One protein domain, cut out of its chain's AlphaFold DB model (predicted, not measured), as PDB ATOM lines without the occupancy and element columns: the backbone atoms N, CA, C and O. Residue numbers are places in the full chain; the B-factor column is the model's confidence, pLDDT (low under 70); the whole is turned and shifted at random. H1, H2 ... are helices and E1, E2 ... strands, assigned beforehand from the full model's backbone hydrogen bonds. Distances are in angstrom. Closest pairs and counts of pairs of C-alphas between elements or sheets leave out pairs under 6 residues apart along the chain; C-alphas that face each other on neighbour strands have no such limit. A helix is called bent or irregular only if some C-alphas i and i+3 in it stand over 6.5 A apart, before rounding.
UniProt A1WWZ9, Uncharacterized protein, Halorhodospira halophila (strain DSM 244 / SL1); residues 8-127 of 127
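This is residues 8 to 127 of the 127 residues of an uncharacterized protein of Halorhodospira halophila (strain DSM 244 / SL1) (UniProt A1WWZ9). Picture a four-stranded sheet with two helices, H1 and H3, side by side over one face in two layers, and no named helix over the other face. A last helix, H4, lies away from this body, and residues 122 to 127 stick out. The printed part has 120 residues, with named elements in the order H1 E1 E2 E3 H2 H3 E4 H4; the sheet's order is E1, E2, E3, E4, mixed. The class is mixed, helices and strands; the whole is compact, with a radius of gyration of the C-alphas of 14.5 A and spans of 46 by 34 by 24 A.

Begin at E1, residues 40 to 43, E2, residues 53 to 59, and E3, residues 65 to 71: they form a meander, each strand the antiparallel neighbour of the one before, through hairpins E1 and E2, and E2 and E3. Look for N 41 and O 57 at 2.8 A, then N 56 and O 68 at 2.9 A, both within hydrogen-bond range. E4, residues 105 to 108, is the parallel neighbour of E3, with N 69 and O 107 at 2.8 A. H2, residues 72 to 76, and H3, residues 82 to 100, come between E3 and E4 in a strand-helix-strand unit, two parallel neighbour strands joined through helices, with a left-handed crossover. H3 runs along the strands over E3 and E4, at a height over the sheet of 8.9 A; its closest C-alphas to E4 are those of His 98 and Leu 105, 7.1 A. On the same face, H1, residues 8 to 23, is over E2 and only just over E1, where 3 of its C-alphas fall, at a height over the sheet of 9.2 A. H1 and H3 touch, with residues 83 to 91 of H3 alone, closest at the C-alphas of Ile 18 and Ala 84, 4.7 A, at a shallow tilt of 29 degrees, the same way. H2 only grazes the sheet. H4, residues 115 to 126, is not on the sheet and touches no helix. Every O i to N i+4 pair is within hydrogen-bond range in H1, H2 and H4; in H3, 12 of 15 are.

Find C-alpha 8 at (6.569, 30.195, 13.948); from there H1 runs 21.8 A. E2 measures 19.4 A and E3 19.6 A. H3, 29.3 A, has a kink of 27 degrees near residue 94 and is irregular: C-alphas 97 and 100 are 7.0 A apart. H4 runs 16.9 A to C-alpha 126 at (26.227, 51.080, 43.713).

The two C-alphas farthest apart, of Glu 47 and Gly 127, are 46.9 A apart. The printed part has no cut. The link from H1 to E1, residues 24 to 39, is long. This predicted model's pLDDT is under 70 at residues 8 and 10, 75 to 105 and 108 to 127; the mean of H4 is 37.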
ATOM      1  N   GLY A   8       5.385  29.666  14.640       60.25
ATOM      2  CA  GLY A   8       6.569  30.195  13.948       60.25
ATOM      3  C   GLY A   8       6.649  31.729  13.808       60.25
ATOM      4  O   GLY A   8       7.750  32.274  13.902       60.25
ATOM      5  N   PRO A   9       5.543  32.488  13.625       70.19
ATOM      6  CA  PRO A   9       5.620  33.946  13.511       70.19
ATOM      7  C   PRO A   9       6.009  34.660  14.811       70.19
ATOM      8  O   PRO A   9       6.635  35.718  14.751       70.19
ATOM      9  N   LEU A  10       5.614  34.133  15.977       67.38
ATOM     10  CA  LEU A  10       5.903  34.748  17.277       67.38
ATOM     11  C   LEU A  10       7.321  34.404  17.729       67.38
ATOM     12  O   LEU A  10       8.093  35.307  18.052       67.38
ATOM     13  N   GLU A  11       7.678  33.124  17.654       72.44
ATOM     14  CA  GLU A  11       9.024  32.622  17.931       72.44
ATOM     15  C   GLU A  11      10.075  33.374  17.106       72.44
ATOM     16  O   GLU A  11      11.035  33.928  17.651       72.44
ATOM     17  N   ARG A  12       9.840  33.499  15.792       81.25
ATOM     18  CA  ARG A  12      10.754  34.205  14.892       81.25
ATOM     19  C   ARG A  12      10.925  35.674  15.270       81.25
ATOM     20  O   ARG A  12      12.044  36.178  15.237       81.25
ATOM     21  N   ARG A  13       9.847  36.358  15.670       76.88
ATOM     22  CA  ARG A  13       9.905  37.764  16.111       76.88
ATOM     23  C   ARG A  13      10.729  37.936  17.382       76.88
ATOM     24  O   ARG A  13      11.511  38.881  17.469       76.88
ATOM     25  N   VAL A  14      10.565  37.043  18.357       75.75
ATOM     26  CA  VAL A  14      11.337  37.084  19.607       75.75
ATOM     27  C   VAL A  14      12.813  36.820  19.320       75.75
ATOM     28  O   VAL A  14      13.664  37.586  19.769       75.75
ATOM     29  N   LEU A  15      13.125  35.806  18.509       81.81
ATOM     30  CA  LEU A  15      14.498  35.497  18.110       81.81
ATOM     31  C   LEU A  15      15.149  36.668  17.355       81.81
ATOM     32  O   LEU A  15      16.275  37.053  17.666       81.81
ATOM     33  N   GLU A  16      14.428  37.303  16.428       83.81
ATOM     34  CA  GLU A  16      14.895  38.502  15.723       83.81
ATOM     35  C   GLU A  16      15.141  39.683  16.670       83.81
ATOM     36  O   GLU A  16      16.121  40.411  16.502       83.81
ATOM     37  N   ALA A  17      14.293  39.878  17.684       80.62
ATOM     38  CA  ALA A  17      14.498  40.913  18.694       80.62
ATOM     39  C   ALA A  17      15.766  40.653  19.524       80.62
ATOM     40  O   ALA A  17      16.565  41.569  19.729       80.62
ATOM     41  N   ILE A  18      15.995  39.405  19.947       79.44
ATOM     42  CA  ILE A  18      17.210  39.013  20.674       79.44
ATOM     43  C   ILE A  18      18.447  39.175  19.779       79.44
ATOM     44  O   ILE A  18      19.458  39.719  20.223       79.44
ATOM     45  N   ARG A  19      18.364  38.792  18.500       86.88
ATOM     46  CA  ARG A  19      19.446  38.965  17.521       86.88
ATOM     47  C   ARG A  19      19.811  40.429  17.314       86.88
ATOM     48  O   ARG A  19      20.991  40.761  17.338       86.88
ATOM     49  N   ARG A  20      18.823  41.320  17.187       80.56
ATOM     50  CA  ARG A  20      19.069  42.772  17.099       80.56
ATOM     51  C   ARG A  20      19.795  43.299  18.331       80.56
ATOM     52  O   ARG A  20      20.694  44.117  18.189       80.56
ATOM     53  N   VAL A  21      19.428  42.825  19.522       80.75
ATOM     54  CA  VAL A  21      20.127  43.168  20.767       80.75
ATOM     55  C   VAL A  21      21.570  42.661  20.741       80.75
ATOM     56  O   VAL A  21      22.478  43.430  21.035       80.75
ATOM     57  N   ALA A  22      21.792  41.402  20.366       82.69
ATOM     58  CA  ALA A  22      23.122  40.806  20.285       82.69
ATOM     59  C   ALA A  22      24.029  41.545  19.283       82.69
ATOM     60  O   ALA A  22      25.177  41.850  19.602       82.69
ATOM     61  N   ALA A  23      23.492  41.921  18.120       84.19
ATOM     62  CA  ALA A  23      24.214  42.634  17.068       84.19
ATOM     63  C   ALA A  23      24.768  43.998  17.515       84.19
ATOM     64  O   ALA A  23      25.811  44.417  17.025       84.19
ATOM     65  N   VAL A  24      24.134  44.675  18.483       82.81
ATOM     66  CA  VAL A  24      24.654  45.937  19.053       82.81
ATOM     67  C   VAL A  24      26.022  45.748  19.718       82.81
ATOM     68  O   VAL A  24      26.812  46.688  19.775       82.81
ATOM     69  N   PHE A  25      26.303  44.548  20.226       78.06
ATOM     70  CA  PHE A  25      27.562  44.231  20.897       78.06
ATOM     71  C   PHE A  25      28.580  43.568  19.972       78.06
ATOM     72  O   PHE A  25      29.738  43.453  20.369       78.06
ATOM     73  N   ALA A  26      28.166  43.124  18.784       83.69
ATOM     74  CA  ALA A  26      29.011  42.392  17.857       83.69
ATOM     75  C   ALA A  26      30.029  43.307  17.166       83.69
ATOM     76  O   ALA A  26      29.732  44.446  16.810       83.69
ATOM     77  N   ASP A  27      31.223  42.772  16.934       87.31
ATOM     78  CA  ASP A  27      32.191  43.313  15.990       87.31
ATOM     79  C   ASP A  27      32.101  42.525  14.675       87.31
ATOM     80  O   ASP A  27      32.554  41.376  14.623       87.31
ATOM     81  N   PRO A  28      31.549  43.113  13.597       88.25
ATOM     82  CA  PRO A  28      31.432  42.435  12.310       88.25
ATOM     83  C   PRO A  28      32.777  42.011  11.705       88.25
ATOM     84  O   PRO A  28      32.813  41.073  10.914       88.25
ATOM     85  N   LEU A  29      33.888  42.670  12.060       89.50
ATOM     86  CA  LEU A  29      35.219  42.330  11.546       89.50
ATOM     87  C   LEU A  29      35.824  41.109  12.245       89.50
ATOM     88  O   LEU A  29      36.700  40.455  11.679       89.50
ATOM     89  N   LEU A  30      35.368  40.805  13.462       89.12
ATOM     90  CA  LEU A  30      35.820  39.670  14.272       89.12
ATOM     91  C   LEU A  30      34.741  38.589  14.426       89.12
ATOM     92  O   LEU A  30      34.896  37.666  15.233       89.12
ATOM     93  N   ALA A  31      33.642  38.713  13.686       90.94
ATOM     94  CA  ALA A  31      32.497  37.830  13.784       90.94
ATOM     95  C   ALA A  31      32.846  36.372  13.414       90.94
ATOM     96  O   ALA A  31      33.793  36.120  12.660       90.94
ATOM     97  N   PRO A  32      32.083  35.388  13.930       90.75
ATOM     98  CA  PRO A  32      32.165  34.008  13.462       90.75
ATOM     99  C   PRO A  32      32.017  33.895  11.936       90.75
ATOM    100  O   PRO A  32      31.323  34.692  11.312       90.75
ATOM    101  N   LEU A  33      32.632  32.875  11.327       92.25
ATOM    102  CA  LEU A  33      32.599  32.677   9.866       92.25
ATOM    103  C   LEU A  33      31.183  32.446   9.317       92.25
ATOM    104  O   LEU A  33      30.915  32.729   8.154       92.25
ATOM    105  N   ASP A  34      30.300  31.908  10.153       93.56
ATOM    106  CA  ASP A  34      28.891  31.642   9.877       93.56
ATOM    107  C   ASP A  34      27.968  32.820  10.244       93.56
ATOM    108  O   ASP A  34      26.745  32.690  10.181       93.56
ATOM    109  N   ALA A  35      28.525  33.970  10.636       92.81
ATOM    110  CA  ALA A  35      27.746  35.145  11.002       92.81
ATOM    111  C   ALA A  35      27.159  35.879   9.790       92.81
ATOM    112  O   ALA A  35      27.738  35.927   8.703       92.81
ATOM    113  N   GLY A  36      25.997  36.500  10.004       89.12
ATOM    114  CA  GLY A  36      25.423  37.444   9.049       89.12
ATOM    115  C   GLY A  36      26.192  38.768   8.998       89.12
ATOM    116  O   GLY A  36      27.147  38.997   9.739       89.12
ATOM    117  N   ALA A  37      25.727  39.692   8.154       90.69
ATOM    118  CA  ALA A  37      26.308  41.037   8.036       90.69
ATOM    119  C   ALA A  37      26.238  41.861   9.340       90.69
ATOM    120  O   ALA A  37      26.964  42.837   9.498       90.69
ATOM    121  N   ASP A  38      25.363  41.466  10.265       89.50
ATOM    122  CA  ASP A  38      25.211  42.038  11.600       89.50
ATOM    123  C   ASP A  38      26.223  41.492  12.624       89.50
ATOM    124  O   ASP A  38      26.189  41.886  13.786       89.50
ATOM    125  N   GLY A  39      27.125  40.593  12.213       91.69
ATOM    126  CA  GLY A  39      28.165  40.021  13.070       91.69
ATOM    127  C   GLY A  39      27.665  38.949  14.043       91.69
ATOM    128  O   GLY A  39      28.420  38.518  14.915       91.69
ATOM    129  N   VAL A  40      26.414  38.499  13.889       92.31
ATOM    130  CA  VAL A  40      25.801  37.453  14.717       92.31
ATOM    131  C   VAL A  40      25.566  36.197  13.879       92.31
ATOM    132  O   VAL A  40      24.906  36.232  12.837       92.31
ATOM    133  N   ALA A  41      26.102  35.074  14.345       95.00
ATOM    134  CA  ALA A  41      25.792  33.743  13.846       95.00
ATOM    135  C   ALA A  41      24.588  33.182  14.599       95.00
ATOM    136  O   ALA A  41      24.548  33.211  15.825       95.00
ATOM    137  N   GLU A  42      23.611  32.669  13.862       93.56
ATOM    138  CA  GLU A  42      22.406  32.048  14.408       93.56
ATOM    139  C   GLU A  42      22.451  30.560  14.084       93.56
ATOM    140  O   GLU A  42      22.572  30.178  12.920       93.56
ATOM    141  N   ARG A  43      22.384  29.724  15.117       92.25
ATOM    142  CA  ARG A  43      22.438  28.269  14.998       92.25
ATOM    143  C   ARG A  43      21.155  27.692  15.593       92.25
ATOM    144  O   ARG A  43      20.875  27.965  16.764       92.25
ATOM    145  N   PRO A  44      20.361  26.952  14.803       87.19
ATOM    146  CA  PRO A  44      19.164  26.299  15.309       87.19
ATOM    147  C   PRO A  44      19.533  25.143  16.257       87.19
ATOM    148  O   PRO A  44      20.691  24.708  16.256       87.19
ATOM    149  N   PRO A  45      18.561  24.625  17.027       86.12
ATOM    150  CA  PRO A  45      18.749  23.423  17.828       86.12
ATOM    151  C   PRO A  45      19.237  22.246  16.978       86.12
ATOM    152  O   PRO A  45      18.818  22.090  15.826       86.12
ATOM    153  N   ALA A  46      20.106  21.403  17.538       84.56
ATOM    154  CA  ALA A  46      20.516  20.179  16.861       84.56
ATOM    155  C   ALA A  46      19.382  19.142  16.900       84.56
ATOM    156  O   ALA A  46      18.697  18.978  17.913       84.56
ATOM    157  N   GLU A  47      19.188  18.410  15.800       79.69
ATOM    158  CA  GLU A  47      18.214  17.318  15.773       79.69
ATOM    159  C   GLU A  47      18.589  16.240  16.801       79.69
ATOM    160  O   GLU A  47      19.693  15.695  16.776       79.69
ATOM    161  N   GLY A  48      17.648  15.909  17.686       78.06
ATOM    162  CA  GLY A  48      17.831  14.880  18.711       78.06
ATOM    163  C   GLY A  48      18.348  15.385  20.060       78.06
ATOM    164  O   GLY A  48      18.547  14.559  20.950       78.06
ATOM    165  N   ASP A  49      18.521  16.697  20.244       78.94
ATOM    166  CA  ASP A  49      18.821  17.254  21.565       78.94
ATOM    167  C   ASP A  49      17.657  17.031  22.540       78.94
ATOM    168  O   ASP A  49      16.507  17.381  22.270       78.94
ATOM    169  N   GLU A  50      17.969  16.499  23.725       78.00
ATOM    170  CA  GLU A  50      16.992  16.328  24.812       78.00
ATOM    171  C   GLU A  50      16.472  17.678  25.341       78.00
ATOM    172  O   GLU A  50      15.416  17.746  25.971       78.00
ATOM    173  N   GLN A  51      17.230  18.753  25.110       79.38
ATOM    174  CA  GLN A  51      16.903  20.126  25.483       79.38
ATOM    175  C   GLN A  51      17.272  21.050  24.314       79.38
ATOM    176  O   GLN A  51      18.382  21.576  24.308       79.38
ATOM    177  N   PRO A  52      16.388  21.226  23.319       83.81
ATOM    178  CA  PRO A  52      16.690  22.024  22.137       83.81
ATOM    179  C   PRO A  52      16.897  23.503  22.497       83.81
ATOM    180  O   PRO A  52      16.067  24.123  23.172       83.81
ATOM    181  N   GLU A  53      18.015  24.079  22.047       87.44
ATOM    182  CA  GLU A  53      18.365  25.486  22.270       87.44
ATOM    183  C   GLU A  53      18.813  26.155  20.967       87.44
ATOM    184  O   GLU A  53      19.651  25.634  20.233       87.44
ATOM    185  N   TYR A  54      18.301  27.356  20.713       88.06
ATOM    186  CA  TYR A  54      18.877  28.259  19.729       88.06
ATOM    187  C   TYR A  54      20.139  28.893  20.297       88.06
ATOM    188  O   TYR A  54      20.177  29.306  21.460       88.06
ATOM    189  N   VAL A  55      21.159  29.033  19.457       90.94
ATOM    190  CA  VAL A  55      22.406  29.697  19.834       90.94
ATOM    191  C   VAL A  55      22.642  30.896  18.930       90.94
ATOM    192  O   VAL A  55      22.744  30.762  17.712       90.94
ATOM    193  N   LEU A  56      22.779  32.071  19.540       90.56
ATOM    194  CA  LEU A  56      23.311  33.256  18.877       90.56
ATOM    195  C   LEU A  56      24.760  33.451  19.318       90.56
ATOM    196  O   LEU A  56      25.025  33.698  20.493       90.56
ATOM    197  N   ALA A  57      25.700  33.332  18.389       92.12
ATOM    198  CA  ALA A  57      27.123  33.493  18.650       92.12
ATOM    199  C   ALA A  57      27.648  34.779  18.009       92.12
ATOM    200  O   ALA A  57      27.362  35.077  16.851       92.12
ATOM    201  N   LEU A  58      28.453  35.532  18.752       90.06
ATOM    202  CA  LEU A  58      29.129  36.731  18.266       90.06
ATOM    203  C   LEU A  58      30.519  36.860  18.894       90.06
ATOM    204  O   LEU A  58      30.825  36.245  19.918       90.06
ATOM    205  N   THR A  59      31.339  37.718  18.301       88.31
ATOM    206  CA  THR A  59      32.521  38.271  18.966       88.31
ATOM    207  C   THR A  59      32.216  39.720  19.300       88.31
ATOM    208  O   THR A  59      31.750  40.451  18.430       88.31
ATOM    209  N   SER A  60      32.434  40.143  20.542       82.06
ATOM    210  CA  SER A  60      32.176  41.524  20.942       82.06
ATOM    211  C   SER A  60      33.240  42.486  20.407       82.06
ATOM    212  O   SER A  60      34.339  42.066  20.050       82.06
ATOM    213  N   THR A  61      32.976  43.794  20.445       75.69
ATOM    214  CA  THR A  61      33.969  44.848  20.119       75.69
ATOM    215  C   THR A  61      35.209  44.846  21.014       75.69
ATOM    216  O   THR A  61      36.195  45.513  20.719       75.69
ATOM    217  N   ALA A  62      35.176  44.099  22.118       73.88
ATOM    218  CA  ALA A  62      36.328  43.845  22.975       73.88
ATOM    219  C   ALA A  62      37.159  42.618  22.543       73.88
ATOM    220  O   ALA A  62      38.154  42.294  23.189       73.88
ATOM    221  N   GLY A  63      36.748  41.908  21.489       76.94
ATOM    222  CA  GLY A  63      37.359  40.657  21.040       76.94
ATOM    223  C   GLY A  63      36.951  39.425  21.856       76.94
ATOM    224  O   GLY A  63      37.557  38.366  21.700       76.94
ATOM    225  N   CYS A  64      35.943  39.529  22.728       80.62
ATOM    226  CA  CYS A  64      35.468  38.408  23.544       80.62
ATOM    227  C   CYS A  64      34.420  37.589  22.786       80.62
ATOM    228  O   CYS A  64      33.506  38.153  22.188       80.62
ATOM    229  N   ARG A  65      34.500  36.258  22.856       84.38
ATOM    230  CA  ARG A  65      33.459  35.379  22.305       84.38
ATOM    231  C   ARG A  65      32.261  35.334  23.245       84.38
ATOM    232  O   ARG A  65      32.437  35.142  24.448       84.38
ATOM    233  N   VAL A  66      31.065  35.479  22.687       83.06
ATOM    234  CA  VAL A  66      29.803  35.433  23.428       83.06
ATOM    235  C   VAL A  66      28.850  34.461  22.744       83.06
ATOM    236  O   VAL A  66      28.635  34.541  21.534       83.06
ATOM    237  N   GLU A  67      28.261  33.565  23.528       88.12
ATOM    238  CA  GLU A  67      27.178  32.679  23.105       88.12
ATOM    239  C   GLU A  67      25.926  32.982  23.924       88.12
ATOM    240  O   GLU A  67      25.927  32.858  25.148       88.12
ATOM    241  N   VAL A  68      24.838  33.353  23.255       84.12
ATOM    242  CA  VAL A  68      23.510  33.458  23.859       84.12
ATOM    243  C   VAL A  68      22.757  32.170  23.559       84.12
ATOM    244  O   VAL A  68      22.478  31.881  22.397       84.12
ATOM    245  N   ARG A  69      22.440  31.397  24.596       86.69
ATOM    246  CA  ARG A  69      21.685  30.143  24.503       86.69
ATOM    247  C   ARG A  69      20.247  30.367  24.932       86.69
ATOM    248  O   ARG A  69      19.991  30.857  26.036       86.69
ATOM    249  N   ILE A  70      19.325  30.018  24.050       82.06
ATOM    250  CA  ILE A  70      17.902  30.289  24.187       82.06
ATOM    251  C   ILE A  70      17.173  28.949  24.055       82.06
ATOM    252  O   ILE A  70      17.030  28.455  22.938       82.06
ATOM    253  N   PRO A  71      16.722  28.331  25.157       83.31
ATOM    254  CA  PRO A  71      15.889  27.142  25.087       83.31
ATOM    255  C   PRO A  71      14.648  27.408  24.244       83.31
ATOM    256  O   PRO A  71      13.987  28.434  24.409       83.31
ATOM    257  N   GLU A  72      14.295  26.465  23.378       79.88
ATOM    258  CA  GLU A  72      13.103  26.567  22.530       79.88
ATOM    259  C   GLU A  72      11.835  26.775  23.378       79.88
ATOM    260  O   GLU A  72      10.991  27.616  23.072       79.88
ATOM    261  N   ALA A  73      11.763  26.111  24.536       76.19
ATOM    262  CA  ALA A  73      10.683  26.290  25.503       76.19
ATOM    263  C   ALA A  73      10.547  27.736  26.015       76.19
ATOM    264  O   ALA A  73       9.429  28.181  26.273       76.19
ATOM    265  N   ASP A  74      11.650  28.483  26.146       73.31
ATOM    266  CA  ASP A  74      11.592  29.889  26.551       73.31
ATOM    267  C   ASP A  74      10.982  30.743  25.433       73.31
ATOM    268  O   ASP A  74      10.196  31.634  25.736       73.31
ATOM    269  N   LEU A  75      11.283  30.462  24.159       69.38
ATOM    270  CA  LEU A  75      10.702  31.182  23.017       69.38
ATOM    271  C   LEU A  75       9.192  30.944  22.892       69.38
ATOM    272  O   LEU A  75       8.443  31.890  22.651       69.38
ATOM    273  N   LEU A  76       8.752  29.700  23.097       67.19
ATOM    274  CA  LEU A  76       7.344  29.299  23.005       67.19
ATOM    275  C   LEU A  76       6.501  29.790  24.194       67.19
ATOM    276  O   LEU A  76       5.288  29.947  24.077       67.19
ATOM    277  N   ALA A  77       7.124  30.053  25.345       64.62
ATOM    278  CA  ALA A  77       6.436  30.441  26.577       64.62
ATOM    279  C   ALA A  77       6.153  31.957  26.713       64.62
ATOM    280  O   ALA A  77       5.821  32.417  27.814       64.62
ATOM    281  N   LEU A  78       6.324  32.764  25.657       61.28
ATOM    282  CA  LEU A  78       6.368  34.228  25.772       61.28
ATOM    283  C   LEU A  78       5.353  34.981  24.911       61.28
ATOM    284  O   LEU A  78       5.447  35.013  23.691       61.28
ATOM    285  N   GLU A  79       4.510  35.768  25.581       54.12
ATOM    286  CA  GLU A  79       3.910  36.981  25.022       54.12
ATOM    287  C   GLU A  79       4.829  38.191  25.325       54.12
ATOM    288  O   GLU A  79       4.825  38.723  26.434       54.12
ATOM    289  N   GLY A  80       5.625  38.640  24.344       52.22
ATOM    290  CA  GLY A  80       6.195  40.002  24.293       52.22
ATOM    291  C   GLY A  80       7.569  40.275  24.949       52.22
ATOM    292  O   GLY A  80       7.975  39.630  25.911       52.22
ATOM    293  N   ASP A  81       8.260  41.276  24.376       55.09
ATOM    294  CA  ASP A  81       9.514  42.037  24.636       55.09
ATOM    295  C   ASP A  81      10.418  41.808  25.883       55.09
ATOM    296  O   ASP A  81      11.567  42.265  25.899       55.09
ATOM    297  N   GLY A  82       9.991  41.101  26.932       61.66
ATOM    298  CA  GLY A  82      10.721  40.969  28.203       61.66
ATOM    299  C   GLY A  82      12.017  40.146  28.145       61.66
ATOM    300  O   GLY A  82      12.948  40.401  28.918       61.66
ATOM    301  N   VAL A  83      12.125  39.187  27.220       64.06
ATOM    302  CA  VAL A  83      13.341  38.362  27.083       64.06
ATOM    303  C   VAL A  83      14.456  39.086  26.348       64.06
ATOM    304  O   VAL A  83      15.589  39.060  26.825       64.06
ATOM    305  N   ALA A  84      14.152  39.830  25.283       63.31
ATOM    306  CA  ALA A  84      15.148  40.669  24.618       63.31
ATOM    307  C   ALA A  84      15.752  41.700  25.591       63.31
ATOM    308  O   ALA A  84      16.965  41.911  25.609       63.31
ATOM    309  N   HIS A  85      14.926  42.273  26.473       64.31
ATOM    310  CA  HIS A  85      15.396  43.180  27.519       64.31
ATOM    311  C   HIS A  85      16.290  42.486  28.562       64.31
ATOM    312  O   HIS A  85      17.317  43.033  28.959       64.31
ATOM    313  N   SER A  86      15.943  41.266  28.985       66.00
ATOM    314  CA  SER A  86      16.749  40.488  29.941       66.00
ATOM    315  C   SER A  86      18.102  40.069  29.352       66.00
ATOM    316  O   SER A  86      19.131  40.147  30.032       66.00
ATOM    317  N   VAL A  87      18.123  39.694  28.067       68.00
ATOM    318  CA  VAL A  87      19.359  39.411  27.323       68.00
ATOM    319  C   VAL A  87      20.207  40.674  27.212       68.00
ATOM    320  O   VAL A  87      21.390  40.627  27.540       68.00
ATOM    321  N   TYR A  88      19.612  41.816  26.850       66.31
ATOM    322  CA  TYR A  88      20.312  43.102  26.803       66.31
ATOM    323  C   TYR A  88      20.994  43.427  28.138       66.31
ATOM    324  O   TYR A  88      22.193  43.693  28.172       66.31
ATOM    325  N   GLN A  89      20.259  43.355  29.253       67.75
ATOM    326  CA  GLN A  89      20.817  43.652  30.576       67.75
ATOM    327  C   GLN A  89      21.956  42.700  30.958       67.75
ATOM    328  O   GLN A  89      22.953  43.137  31.538       67.75
ATOM    329  N   THR A  90      21.828  41.416  30.621       68.31
ATOM    330  CA  THR A  90      22.870  40.423  30.900       68.31
ATOM    331  C   THR A  90      24.116  40.680  30.062       68.31
ATOM    332  O   THR A  90      25.210  40.730  30.615       68.31
ATOM    333  N   LEU A  91      23.961  40.944  28.763       66.00
ATOM    334  CA  LEU A  91      25.077  41.277  27.876       66.00
ATOM    335  C   LEU A  91      25.809  42.540  28.338       66.00
ATOM    336  O   LEU A  91      27.031  42.524  28.432       66.00
ATOM    337  N   VAL A  92      25.096  43.606  28.717       67.31
ATOM    338  CA  VAL A  92      25.728  44.815  29.277       67.31
ATOM    339  C   VAL A  92      26.523  44.492  30.547       67.31
ATOM    340  O   VAL A  92      27.653  44.955  30.703       67.31
ATOM    341  N   ARG A  93      25.948  43.700  31.463       64.62
ATOM    342  CA  ARG A  93      26.574  43.369  32.752       64.62
ATOM    343  C   ARG A  93      27.827  42.517  32.589       64.62
ATOM    344  O   ARG A  93      28.818  42.766  33.274       64.62
ATOM    345  N   GLU A  94      27.750  41.508  31.733       63.22
ATOM    346  CA  GLU A  94      28.770  40.476  31.603       63.22
ATOM    347  C   GLU A  94      29.859  40.866  30.599       63.22
ATOM    348  O   GLU A  94      31.030  40.666  30.898       63.22
ATOM    349  N   CYS A  95      29.544  41.542  29.485       62.75
ATOM    350  CA  CYS A  95      30.577  42.074  28.580       62.75
ATOM    351  C   CYS A  95      31.465  43.128  29.269       62.75
ATOM    352  O   CYS A  95      32.637  43.257  28.927       62.75
ATOM    353  N   GLY A  96      30.935  43.850  30.265       56.31
ATOM    354  CA  GLY A  96      31.730  44.746  31.107       56.31
ATOM    355  C   GLY A  96      32.630  44.023  32.120       56.31
ATOM    356  O   GLY A  96      33.670  44.560  32.492       56.31
ATOM    357  N   ALA A  97      32.257  42.815  32.557       55.00
ATOM    358  CA  ALA A  97      33.000  42.027  33.545       55.00
ATOM    359  C   ALA A  97      34.028  41.071  32.904       55.00
ATOM    360  O   ALA A  97      35.124  40.903  33.431       55.00
ATOM    361  N   HIS A  98      33.718  40.504  31.734       56.22
ATOM    362  CA  HIS A  98      34.512  39.457  31.077       56.22
ATOM    363  C   HIS A  98      35.767  39.934  30.333       56.22
ATOM    364  O   HIS A  98      36.542  39.111  29.844       56.22
ATOM    365  N   LEU A  99      36.027  41.242  30.291       51.12
ATOM    366  CA  LEU A  99      37.244  41.810  29.697       51.12
ATOM    367  C   LEU A  99      38.546  41.265  30.321       51.12
ATOM    368  O   LEU A  99      39.587  41.271  29.665       51.12
ATOM    369  N   ALA A 100      38.498  40.784  31.566       51.56
ATOM    370  CA  ALA A 100      39.676  40.322  32.299       51.56
ATOM    371  C   ALA A 100      39.998  38.824  32.123       51.56
ATOM    372  O   ALA A 100      41.157  38.441  32.266       51.56
ATOM    373  N   GLU A 101      39.013  37.978  31.804       53.94
ATOM    374  CA  GLU A 101      39.133  36.523  32.020       53.94
ATOM    375  C   GLU A 101      39.411  35.711  30.741       53.94
ATOM    376  O   GLU A 101      39.836  34.566  30.830       53.94
ATOM    377  N   ARG A 102      39.277  36.305  29.543       53.41
ATOM    378  CA  ARG A 102      39.566  35.666  28.231       53.41
ATOM    379  C   ARG A 102      38.840  34.330  27.960       53.41
ATOM    380  O   ARG A 102      39.211  33.623  27.023       53.41
ATOM    381  N   GLU A 103      37.798  34.005  28.714       59.28
ATOM    382  CA  GLU A 103      36.925  32.850  28.480       59.28
ATOM    383  C   GLU A 103      35.678  33.240  27.667       59.28
ATOM    384  O   GLU A 103      35.301  34.413  27.603       59.28
ATOM    385  N   THR A 104      35.051  32.258  27.006       62.31
ATOM    386  CA  THR A 104      33.783  32.469  26.290       62.31
ATOM    387  C   THR A 104      32.675  32.755  27.297       62.31
ATOM    388  O   THR A 104      32.394  31.933  28.166       62.31
ATOM    389  N   LEU A 105      31.995  33.886  27.134       68.75
ATOM    390  CA  LEU A 105      30.829  34.229  27.938       68.75
ATOM    391  C   LEU A 105      29.597  33.490  27.404       68.75
ATOM    392  O   LEU A 105      29.161  33.738  26.278       68.75
ATOM    393  N   ILE A 106      29.016  32.610  28.221       71.25
ATOM    394  CA  ILE A 106      27.762  31.914  27.912       71.25
ATOM    395  C   ILE A 106      26.618  32.593  28.669       71.25
ATOM    396  O   ILE A 106      26.578  32.585  29.898       71.25
ATOM    397  N   VAL A 107      25.670  33.162  27.929       70.75
ATOM    398  CA  VAL A 107      24.453  33.780  28.458       70.75
ATOM    399  C   VAL A 107      23.276  32.867  28.160       70.75
ATOM    400  O   VAL A 107      22.846  32.764  27.016       70.75
ATOM    401  N   THR A 108      22.725  32.213  29.177       69.38
ATOM    402  CA  THR A 108      21.508  31.407  29.019       69.38
ATOM    403  C   THR A 108      20.284  32.229  29.414       69.38
ATOM    404  O   THR A 108      20.299  32.897  30.448       69.38
ATOM    405  N   THR A 109      19.195  32.158  28.646       63.12
ATOM    406  CA  THR A 109      17.918  32.803  29.022       63.12
ATOM    407  C   THR A 109      17.184  32.088  30.162       63.12
ATOM    408  O   THR A 109      16.206  32.622  30.691       63.12
ATOM    409  N   ARG A 110      17.681  30.915  30.588       54.56
ATOM    410  CA  ARG A 110      17.155  30.158  31.725       54.56
ATOM    411  C   ARG A 110      17.260  30.974  33.003       54.56
ATOM    412  O   ARG A 110      18.342  31.240  33.519       54.56
ATOM    413  N   GLY A 111      16.091  31.280  33.544       48.41
ATOM    414  CA  GLY A 111      15.936  32.031  34.776       48.41
ATOM    415  C   GLY A 111      15.680  33.489  34.466       48.41
ATOM    416  O   GLY A 111      16.608  34.280  34.384       48.41
ATOM    417  N   ARG A 112      14.398  33.858  34.368       44.84
ATOM    418  CA  ARG A 112      13.971  35.250  34.527       44.84
ATOM    419  C   ARG A 112      14.476  35.715  35.901       44.84
ATOM    420  O   ARG A 112      13.902  35.266  36.900       44.84
ATOM    421  N   PRO A 113      15.501  36.580  36.024       47.16
ATOM    422  CA  PRO A 113      15.723  37.216  37.305       47.16
ATOM    423  C   PRO A 113      14.489  38.080  37.549       47.16
ATOM    424  O   PRO A 113      14.175  38.980  36.769       47.16
ATOM    425  N   GLY A 114      13.732  37.770  38.602       42.44
ATOM    426  CA  GLY A 114      12.572  38.584  38.951       42.44
ATOM    427  C   GLY A 114      12.998  40.054  39.112       42.44
ATOM    428  O   GLY A 114      14.149  40.309  39.485       42.44
ATOM    429  N   PRO A 115      12.105  41.037  38.906       39.47
ATOM    430  CA  PRO A 115      12.440  42.459  39.041       39.47
ATOM    431  C   PRO A 115      13.168  42.792  40.357       39.47
ATOM    432  O   PRO A 115      14.080  43.612  40.383       39.47
ATOM    433  N   GLY A 116      12.840  42.081  41.444       36.72
ATOM    434  CA  GLY A 116      13.522  42.200  42.737       36.72
ATOM    435  C   GLY A 116      14.957  41.650  42.780       36.72
ATOM    436  O   GLY A 116      15.785  42.191  43.508       36.72
ATOM    437  N   GLN A 117      15.293  40.620  41.996       40.28
ATOM    438  CA  GLN A 117      16.669  40.118  41.870       40.28
ATOM    439  C   GLN A 117      17.532  41.075  41.037       40.28
ATOM    440  O   GLN A 117      18.676  41.329  41.412       40.28
ATOM    441  N   LEU A 118      16.961  41.678  39.988       39.88
ATOM    442  CA  LEU A 118      17.605  42.738  39.201       39.88
ATOM    443  C   LEU A 118      17.905  43.970  40.064       39.88
ATOM    444  O   LEU A 118      19.036  44.455  40.089       39.88
ATOM    445  N   PHE A 119      16.925  44.421  40.849       38.81
ATOM    446  CA  PHE A 119      17.086  45.575  41.735       38.81
ATOM    447  C   PHE A 119      18.106  45.318  42.854       38.81
ATOM    448  O   PHE A 119      18.877  46.205  43.210       38.81
ATOM    449  N   ARG A 120      18.163  44.090  43.389       35.62
ATOM    450  CA  ARG A 120      19.118  43.704  44.439       35.62
ATOM    451  C   ARG A 120      20.564  43.668  43.934       35.62
ATOM    452  O   ARG A 120      21.449  44.148  44.635       35.62
ATOM    453  N   VAL A 121      20.793  43.152  42.725       40.69
ATOM    454  CA  VAL A 121      22.122  43.141  42.085       40.69
ATOM    455  C   VAL A 121      22.561  44.558  41.700       40.69
ATOM    456  O   VAL A 121      23.723  44.907  41.893       40.69
ATOM    457  N   TYR A 122      21.631  45.397  41.228       35.03
ATOM    458  CA  TYR A 122      21.887  46.814  40.946       35.03
ATOM    459  C   TYR A 122      22.291  47.588  42.212       35.03
ATOM    460  O   TYR A 122      23.239  48.369  42.189       35.03
ATOM    461  N   ARG A 123      21.631  47.318  43.348       33.62
ATOM    462  CA  ARG A 123      21.928  47.980  44.624       33.62
ATOM    463  C   ARG A 123      23.274  47.560  45.218       33.62
ATOM    464  O   ARG A 123      24.047  48.426  45.591       33.62
ATOM    465  N   GLN A 124      23.600  46.266  45.201       34.44
ATOM    466  CA  GLN A 124      24.888  45.754  45.701       34.44
ATOM    467  C   GLN A 124      26.121  46.273  44.938       34.44
ATOM    468  O   GLN A 124      27.231  46.157  45.444       34.44
ATOM    469  N   ARG A 125      25.955  46.819  43.723       33.09
ATOM    470  CA  ARG A 125      27.058  47.381  42.922       33.09
ATOM    471  C   ARG A 125      27.191  48.906  43.005       33.09
ATOM    472  O   ARG A 125      28.225  49.422  42.598       33.09
ATOM    473  N   LEU A 126      26.188  49.620  43.522       32.16
ATOM    474  CA  LEU A 126      26.227  51.080  43.713       32.16
ATOM    475  C   LEU A 126      26.417  51.503  45.184       32.16
ATOM    476  O   LEU A 126      26.498  52.701  45.455       32.16
ATOM    477  N   GLY A 127      26.506  50.544  46.112       33.78
ATOM    478  CA  GLY A 127      26.705  50.769  47.547       33.78
ATOM    479  C   GLY A 127      26.090  49.663  48.387       33.78
ATOM    480  O   GLY A 127      24.846  49.667  48.529       33.78
TER     481      GLY A 127